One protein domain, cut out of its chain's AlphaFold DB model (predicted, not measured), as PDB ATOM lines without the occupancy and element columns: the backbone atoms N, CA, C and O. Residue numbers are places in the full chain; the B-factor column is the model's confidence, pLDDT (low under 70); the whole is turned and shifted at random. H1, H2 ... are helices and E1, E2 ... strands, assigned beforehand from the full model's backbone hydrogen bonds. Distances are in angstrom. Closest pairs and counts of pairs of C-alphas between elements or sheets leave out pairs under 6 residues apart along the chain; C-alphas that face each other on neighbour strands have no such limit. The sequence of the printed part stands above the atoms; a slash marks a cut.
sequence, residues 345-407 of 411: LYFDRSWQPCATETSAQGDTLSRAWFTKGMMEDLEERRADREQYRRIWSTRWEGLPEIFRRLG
ATOM      1  N   LEU A 345      73.106 106.560  66.798       96.56
ATOM      2  CA  LEU A 345      74.174 105.825  67.451       96.56
ATOM      3  C   LEU A 345      73.921 105.692  68.953       96.56
ATOM      4  O   LEU A 345      73.316 106.562  69.576       96.56
ATOM      5  N   TYR A 346      74.368 104.589  69.536       95.88
ATOM      6  CA  TYR A 346      74.331 104.351  70.975       95.88
ATOM      7  C   TYR A 346      75.357 103.280  71.356       95.88
ATOM      8  O   TYR A 346      75.872 102.582  70.486       95.88
ATOM      9  N   PHE A 347      75.644 103.140  72.648       94.31
ATOM     10  CA  PHE A 347      76.415 102.013  73.173       94.31
ATOM     11  C   PHE A 347      75.510 100.964  73.793       94.31
ATOM     12  O   PHE A 347      74.635 101.307  74.585       94.31
ATOM     13  N   ASP A 348      75.738  99.692  73.472       91.62
ATOM     14  CA  ASP A 348      75.099  98.587  74.185       91.62
ATOM     15  C   ASP A 348      75.718  98.357  75.589       91.62
ATOM     16  O   ASP A 348      76.544  99.138  76.069       91.62
ATOM     17  N   ARG A 349      75.321  97.281  76.291       85.38
ATOM     18  CA  ARG A 349      75.874  96.955  77.631       85.38
ATOM     19  C   ARG A 349      77.356  96.618  77.611       85.38
ATOM     20  O   ARG A 349      78.045  96.847  78.600       85.38
ATOM     21  N   SER A 350      77.819  96.064  76.501       88.75
ATOM     22  CA  SER A 350      79.202  95.661  76.288       88.75
ATOM     23  C   SER A 350      80.060  96.827  75.799       88.75
ATOM     24  O   SER A 350      81.217  96.619  75.432       88.75
ATOM     25  N   TRP A 351      79.509  98.049  75.805       90.94
ATOM     26  CA  TRP A 351      80.155  99.249  75.285       90.94
ATOM     27  C   TRP A 351      80.523  99.114  73.799       90.94
ATOM     28  O   TRP A 351      81.514  99.681  73.338       90.94
ATOM     29  N   GLN A 352      79.730  98.352  73.039       91.94
ATOM     30  CA  GLN A 352      79.874  98.239  71.591       91.94
ATOM     31  C   GLN A 352      78.986  99.271  70.891       91.94
ATOM     32  O   GLN A 352      77.813  99.432  71.259       91.94
ATOM     33  N   PRO A 353      79.519  99.994  69.893       92.69
ATOM     34  CA  PRO A 353      78.756 100.999  69.178       92.69
ATOM     35  C   PRO A 353      77.696 100.317  68.297       92.69
ATOM     36  O   PRO A 353      77.973  99.405  67.519       92.69
ATOM     37  N   CYS A 354      76.458 100.778  68.426       95.19
ATOM     38  CA  CYS A 354      75.271 100.277  67.744       95.19
ATOM     39  C   CYS A 354      74.486 101.440  67.116       95.19
ATOM     40  O   CYS A 354      74.736 102.607  67.416       95.19
ATOM     41  N   ALA A 355      73.517 101.129  66.255       96.12
ATOM     42  CA  ALA A 355      72.576 102.072  65.666       96.12
ATOM     43  C   ALA A 355      71.127 101.617  65.895       96.12
ATOM     44  O   ALA A 355      70.812 100.429  65.852       96.12
ATOM     45  N   THR A 356      70.221 102.560  66.145       96.38
ATOM     46  CA  THR A 356      68.802 102.247  66.345       96.38
ATOM     47  C   THR A 356      68.152 101.740  65.065       96.38
ATOM     48  O   THR A 356      68.256 102.337  63.996       96.38
ATOM     49  N   GLU A 357      67.421 100.643  65.177       95.25
ATOM     50  CA  GLU A 357      66.727  99.999  64.067       95.25
ATOM     51  C   GLU A 357      65.300 100.509  63.890       95.25
ATOM     52  O   GLU A 357      64.790 100.565  62.772       95.25
ATOM     53  N   THR A 358      64.646 100.881  64.992       94.81
ATOM     54  CA  THR A 358      63.238 101.291  65.008       94.81
ATOM     55  C   THR A 358      63.044 102.589  65.785       94.81
ATOM     56  O   THR A 358      63.863 102.948  66.636       94.81
ATOM     57  N   SER A 359      61.931 103.285  65.521       95.31
ATOM     58  CA  SER A 359      61.576 104.504  66.266       95.31
ATOM     59  C   SER A 359      61.410 104.235  67.750       95.31
ATOM     60  O   SER A 359      61.903 105.004  68.566       95.31
ATOM     61  N   ALA A 360      60.819 103.091  68.108       92.38
ATOM     62  CA  ALA A 360      60.665 102.699  69.500       92.38
ATOM     63  C   ALA A 360      62.018 102.621  70.218       92.38
ATOM     64  O   ALA A 360      62.120 103.101  71.343       92.38
ATOM     65  N   GLN A 361      63.066 102.085  69.574       93.19
ATOM     66  CA  GLN A 361      64.418 102.077  70.147       93.19
ATOM     67  C   GLN A 361      64.959 103.504  70.328       93.19
ATOM     68  O   GLN A 361      65.473 103.830  71.395       93.19
ATOM     69  N   GLY A 362      64.805 104.369  69.321       94.88
ATOM     70  CA  GLY A 362      65.262 105.761  69.377       94.88
ATOM     71  C   GLY A 362      64.540 106.615  70.422       94.88
ATOM     72  O   GLY A 362      65.176 107.378  71.147       94.88
ATOM     73  N   ASP A 363      63.224 106.472  70.562       93.38
ATOM     74  CA  ASP A 363      62.441 107.156  71.597       93.38
ATOM     75  C   ASP A 363      62.863 106.720  72.992       93.38
ATOM     76  O   ASP A 363      63.078 107.540  73.885       93.38
ATOM     77  N   THR A 364      63.065 105.421  73.133       90.62
ATOM     78  CA  THR A 364      63.509 104.776  74.355       90.62
ATOM     79  C   THR A 364      64.912 105.262  74.768       90.62
ATOM     80  O   THR A 364      65.119 105.654  75.917       90.62
ATOM     81  N   LEU A 365      65.849 105.359  73.820       93.38
ATOM     82  CA  LEU A 365      67.228 105.819  74.045       93.38
ATOM     83  C   LEU A 365      67.387 107.340  74.155       93.38
ATOM     84  O   LEU A 365      68.398 107.807  74.676       93.38
ATOM     85  N   SER A 366      66.387 108.124  73.747       94.00
ATOM     86  CA  SER A 366      66.472 109.590  73.789       94.00
ATOM     87  C   SER A 366      66.683 110.181  75.187       94.00
ATOM     88  O   SER A 366      67.157 111.306  75.311       94.00
ATOM     89  N   ARG A 367      66.385 109.408  76.240       90.56
ATOM     90  CA  ARG A 367      66.655 109.771  77.641       90.56
ATOM     91  C   ARG A 367      68.083 109.443  78.087       90.56
ATOM     92  O   ARG A 367      68.573 110.052  79.034       90.56
ATOM     93  N   ALA A 368      68.736 108.487  77.428       92.81
ATOM     94  CA  ALA A 368      70.112 108.101  77.721       92.81
ATOM     95  C   ALA A 368      71.114 109.054  77.050       92.81
ATOM     96  O   ALA A 368      72.101 109.435  77.682       92.81
ATOM     97  N   TRP A 369      70.827 109.499  75.820       96.31
ATOM     98  CA  TRP A 369      71.720 110.385  75.069       96.31
ATOM     99  C   TRP A 369      72.055 111.677  75.808       96.31
ATOM    100  O   TRP A 369      71.221 112.295  76.479       96.31
ATOM    101  N   PHE A 370      73.313 112.083  75.686       96.50
ATOM    102  CA  PHE A 370      73.826 113.292  76.301       96.50
ATOM    103  C   PHE A 370      73.265 114.500  75.559       96.50
ATOM    104  O   PHE A 370      73.155 114.511  74.333       96.50
ATOM    105  N   THR A 371      72.884 115.528  76.312       95.69
ATOM    106  CA  THR A 371      72.463 116.789  75.705       95.69
ATOM    107  C   THR A 371      73.681 117.520  75.150       95.69
ATOM    108  O   THR A 371      74.814 117.269  75.562       95.69
ATOM    109  N   LYS A 372      73.451 118.478  74.246       94.75
ATOM    110  CA  LYS A 372      74.524 119.310  73.689       94.75
ATOM    111  C   LYS A 372      75.371 119.976  74.788       94.75
ATOM    112  O   LYS A 372      76.583 119.830  74.769       94.75
ATOM    113  N   GLY A 373      74.729 120.593  75.784       96.50
ATOM    114  CA  GLY A 373      75.436 121.244  76.895       96.50
ATOM    115  C   GLY A 373      76.252 120.281  77.765       96.50
ATOM    116  O   GLY A 373      77.298 120.655  78.275       96.50
ATOM    117  N   MET A 374      75.825 119.018  77.901       95.94
ATOM    118  CA  MET A 374      76.642 118.006  78.584       95.94
ATOM    119  C   MET A 374      77.859 117.596  77.763       95.94
ATOM    120  O   MET A 374      78.922 117.373  78.328       95.94
ATOM    121  N   MET A 375      77.701 117.461  76.443       95.56
ATOM    122  CA  MET A 375      78.831 117.169  75.563       95.56
ATOM    123  C   MET A 375      79.866 118.293  75.630       95.56
ATOM    124  O   MET A 375      81.045 117.996  75.778       95.56
ATOM    125  N   GLU A 376      79.418 119.550  75.599       94.56
ATOM    126  CA  GLU A 376      80.271 120.737  75.739       94.56
ATOM    127  C   GLU A 376      81.007 120.748  77.098       94.56
ATOM    128  O   GLU A 376      82.231 120.835  77.116       94.56
ATOM    129  N   ASP A 377      80.311 120.532  78.223       96.25
ATOM    130  CA  ASP A 377      80.928 120.462  79.566       96.25
ATOM    131  C   ASP A 377      81.966 119.328  79.691       96.25
ATOM    132  O   ASP A 377      83.047 119.513  80.255       96.25
ATOM    133  N   LEU A 378      81.677 118.149  79.130       94.62
ATOM    134  CA  LEU A 378      82.626 117.032  79.117       94.62
ATOM    135  C   LEU A 378      83.858 117.339  78.262       94.62
ATOM    136  O   LEU A 378      84.970 116.951  78.622       94.62
ATOM    137  N   GLU A 379      83.686 118.042  77.146       92.50
ATOM    138  CA  GLU A 379      84.794 118.460  76.290       92.50
ATOM    139  C   GLU A 379      85.672 119.522  76.958       92.50
ATOM    140  O   GLU A 379      86.898 119.391  76.928       92.50
ATOM    141  N   GLU A 380      85.074 120.512  77.623       94.56
ATOM    142  CA  GLU A 380      85.793 121.537  78.391       94.56
ATOM    143  C   GLU A 380      86.633 120.922  79.516       94.56
ATOM    144  O   GLU A 380      87.796 121.288  79.712       94.56
ATOM    145  N   ARG A 381      86.086 119.915  80.204       95.94
ATOM    146  CA  ARG A 381      86.786 119.156  81.253       95.94
ATOM    147  C   ARG A 381      87.795 118.147  80.714       95.94
ATOM    148  O   ARG A 381      88.481 117.508  81.509       95.94
ATOM    149  N   ARG A 382      87.895 117.997  79.388       94.19
ATOM    150  CA  ARG A 382      88.722 116.986  78.711       94.19
ATOM    151  C   ARG A 382      88.431 115.576  79.224       94.19
ATOM    152  O   ARG A 382      89.354 114.813  79.510       94.19
ATOM    153  N   ALA A 383      87.147 115.255  79.357       92.94
ATOM    154  CA  ALA A 383      86.703 113.958  79.826       92.94
ATOM    155  C   ALA A 383      87.300 112.829  78.980       92.94
ATOM    156  O   ALA A 383      87.286 112.872  77.746       92.94
ATOM    157  N   ASP A 384      87.824 111.811  79.656       92.75
ATOM    158  CA  ASP A 384      88.318 110.607  79.004       92.75
ATOM    159  C   ASP A 384      87.179 109.619  78.707       92.75
ATOM    160  O   ASP A 384      86.031 109.777  79.136       92.75
ATOM    161  N   ARG A 385      87.504 108.565  77.958       92.19
ATOM    162  CA  ARG A 385      86.561 107.506  77.576       92.19
ATOM    163  C   ARG A 385      85.869 106.853  78.779       92.19
ATOM    164  O   ARG A 385      84.691 106.515  78.680       92.19
ATOM    165  N   GLU A 386      86.560 106.693  79.905       93.88
ATOM    166  CA  GLU A 386      85.993 106.067  81.105       93.88
ATOM    167  C   GLU A 386      84.974 106.975  81.799       93.88
ATOM    168  O   GLU A 386      83.973 106.493  82.336       93.88
ATOM    169  N   GLN A 387      85.155 108.296  81.734       94.25
ATOM    170  CA  GLN A 387      84.148 109.250  82.195       94.25
ATOM    171  C   GLN A 387      82.876 109.196  81.337       94.25
ATOM    172  O   GLN A 387      81.781 109.093  81.900       94.25
ATOM    173  N   TYR A 388      82.997 109.183  80.001       93.69
ATOM    174  CA  TYR A 388      81.844 108.987  79.105       93.69
ATOM    175  C   TYR A 388      81.116 107.675  79.422       93.69
ATOM    176  O   TYR A 388      79.893 107.667  79.585       93.69
ATOM    177  N   ARG A 389      81.876 106.584  79.582       93.81
ATOM    178  CA  ARG A 389      81.347 105.259  79.919       93.81
ATOM    179  C   ARG A 389      80.584 105.252  81.230       93.81
ATOM    180  O   ARG A 389      79.453 104.783  81.264       93.81
ATOM    181  N   ARG A 390      81.156 105.820  82.290       94.00
ATOM    182  CA  ARG A 390      80.516 105.882  83.608       94.00
ATOM    183  C   ARG A 390      79.189 106.637  83.561       94.00
ATOM    184  O   ARG A 390      78.187 106.125  84.050       94.00
ATOM    185  N   ILE A 391      79.169 107.825  82.949       93.69
ATOM    186  CA  ILE A 391      77.954 108.650  82.850       93.69
ATOM    187  C   ILE A 391      76.887 107.935  82.019       93.69
ATOM    188  O   ILE A 391      75.713 107.924  82.398       93.69
ATOM    189  N   TRP A 392      77.290 107.316  80.906       92.56
ATOM    190  CA  TRP A 392      76.387 106.517  80.088       92.56
ATOM    191  C   TRP A 392      75.794 105.366  80.899       92.56
ATOM    192  O   TRP A 392      74.575 105.273  80.990       92.56
ATOM    193  N   SER A 393      76.628 104.559  81.561       89.81
ATOM    194  CA  SER A 393      76.202 103.436  82.401       89.81
ATOM    195  C   SER A 393      75.214 103.853  83.495       89.81
ATOM    196  O   SER A 393      74.193 103.195  83.660       89.81
ATOM    197  N   THR A 394      75.425 104.979  84.182       90.44
ATOM    198  CA  THR A 394      74.471 105.455  85.202       90.44
ATOM    199  C   THR A 394      73.105 105.807  84.605       90.44
ATOM    200  O   THR A 394      72.066 105.470  85.172       90.44
ATOM    201  N   ARG A 395      73.067 106.453  83.434       89.12
ATOM    202  CA  ARG A 395      71.798 106.749  82.735       89.12
ATOM    203  C   ARG A 395      71.096 105.490  82.247       89.12
ATOM    204  O   ARG A 395      69.874 105.445  82.142       89.12
ATOM    205  N   TRP A 396      71.894 104.488  81.942       82.44
ATOM    206  CA  TRP A 396      71.497 103.216  81.386       82.44
ATOM    207  C   TRP A 396      70.932 102.246  82.430       82.44
ATOM    208  O   TRP A 396      69.963 101.542  82.157       82.44
ATOM    209  N   GLU A 397      71.476 102.245  83.648       81.44
ATOM    210  CA  GLU A 397      70.973 101.470  84.794       81.44
ATOM    211  C   GLU A 397      69.557 101.886  85.205       81.44
ATOM    212  O   GLU A 397      68.750 101.044  85.597       81.44
ATOM    213  N   GLY A 398      69.206 103.160  85.010       77.19
ATOM    214  CA  GLY A 398      67.842 103.662  85.190       77.19
ATOM    215  C   GLY A 398      66.830 103.126  84.171       77.19
ATOM    216  O   GLY A 398      65.651 103.469  84.247       77.19
ATOM    217  N   LEU A 399      67.264 102.297  83.211       77.56
ATOM    218  CA  LEU A 399      66.475 101.863  82.066       77.56
ATOM    219  C   LEU A 399      66.431 100.321  81.833       77.56
ATOM    220  O   LEU A 399      66.581  99.869  80.693       77.56
ATOM    221  N   PRO A 400      66.175  99.455  82.841       69.81
ATOM    222  CA  PRO A 400      66.294  97.996  82.676       69.81
ATOM    223  C   PRO A 400      65.325  97.387  81.651       69.81
ATOM    224  O   PRO A 400      65.653  96.407  80.980       69.81
ATOM    225  N   GLU A 401      64.127  97.961  81.508       70.31
ATOM    226  CA  GLU A 401      63.089  97.460  80.597       70.31
ATOM    227  C   GLU A 401      63.413  97.727  79.119       70.31
ATOM    228  O   GLU A 401      62.984  96.973  78.243       70.31
ATOM    229  N   ILE A 402      64.239  98.744  78.839       68.69
ATOM    230  CA  ILE A 402      64.691  99.093  77.485       68.69
ATOM    231  C   ILE A 402      65.349  97.891  76.819       68.69
ATOM    232  O   ILE A 402      65.069  97.579  75.669       68.69
ATOM    233  N   PHE A 403      66.160  97.155  77.565       65.44
ATOM    234  CA  PHE A 403      66.928  96.036  77.041       65.44
ATOM    235  C   PHE A 403      66.125  94.855  76.576       65.44
ATOM    236  O   PHE A 403      66.370  94.338  75.487       65.44
ATOM    237  N   ARG A 404      65.128  94.481  77.379       68.25
ATOM    238  CA  ARG A 404      64.171  93.454  76.983       68.25
ATOM    239  C   ARG A 404      63.496  93.826  75.663       68.25
ATOM    240  O   ARG A 404      63.216  92.944  74.864       68.25
ATOM    241  N   ARG A 405      63.289  95.122  75.406       70.12
ATOM    242  CA  ARG A 405      62.686  95.627  74.164       70.12
ATOM    243  C   ARG A 405      63.676  95.783  73.005       70.12
ATOM    244  O   ARG A 405      63.252  95.717  71.857       70.12
ATOM    245  N   LEU A 406      64.968  95.990  73.271       73.25
ATOM    246  CA  LEU A 406      65.996  96.121  72.228       73.25
ATOM    247  C   LEU A 406      66.417  94.774  71.612       73.25
ATOM    248  O   LEU A 406      67.156  94.781  70.636       73.25
ATOM    249  N   GLY A 407      65.948  93.638  72.143       68.38
ATOM    250  CA  GLY A 407      66.274  92.307  71.609       68.38
ATOM    251  C   GLY A 407      67.698  91.839  71.925       68.38
ATOM    252  O   GLY A 407      68.110  90.771  71.479       68.38
TER     253      GLY A 407
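What this domain is: This is residues 345 to 407 of the 411 residues of the protein "Putative set domain-containing protein 5 protein" of Eutypa lata (strain UCR-EL1) (UniProt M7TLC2). The printed part makes a long loop of four helices: from H1 it runs out to H2 at the far end, comes back along the longest helix, H3, and then reaches H4, which lies side by side with H1. A small hairpin of two short strands, E1 and E2, sits to one side of this loop, toward the end that holds H1 and H4. The printed part has 63 residues, with two named strands and four named helices in the order E1, E2, H1, H2, H3, H4, and the class is mostly helix. The two strands form an antiparallel sheet in the order E1 - E2. The whole is compact, with a radius of gyration of the C-alphas of 12.1 A, yet elongated in outline, spanning 35 by 20 by 19 A.

How they stand to each other: E1, residues 345 to 347, and E2, residues 353 to 355, are an antiparallel hairpin, with 137 degrees between their directions. The C-alphas of Tyr 346 and Cys 354 face each other at 5.3 A; N 346 and O 354 are 2.9 A apart and N 354 and O 346 are 2.8 A apart, both within hydrogen-bond range. E1 and H3, residues 385 to 397, are near each other, with 5 pairs of C-alphas within 10 A. The closest C-alphas of E1 and H1, residues 359 to 365, are those of Tyr 346 and Leu 365, 7.9 A apart. H1 and H4, residues 400 to 406, touch, the closest C-alphas being those of Gln 361 and Leu 406 at 6.5 A. They run opposite ways at a shallow tilt of 29 degrees. H3 and H4 meet only through their link. H2, residues 372 to 380, touches no helix; it is only just apart from H3, with the closest C-alphas at 8.1 A. Every O i to N i+4 pair is within hydrogen-bond range in H1, H2 and H3, and 2 of 3 are in H4.

Where its parts are: E1 begins at C-alpha 345, (74.174, 105.825, 67.451). H3 is 18.2 A long, from C-alpha 385 at (86.561, 107.506, 77.576) to C-alpha 397 at (70.973, 101.470, 84.794). H2 measures 12.4 A, H4 10.6 A and H1 9.7 A, while E1 and E2 are 7.2 A each. H4 ends at C-alpha 406, (65.996, 96.121, 72.228).

The domain as a whole: The two C-alphas farthest apart are those of Glu 380 and Gly 407, at 35.8 A. The printed part has no cut. The link from H1 to H2 is short, the other links are tight, and none is long. The mean pLDDT of the printed part is 89.6; residue 400, residues 402 to 404 and residue 407 are under 70.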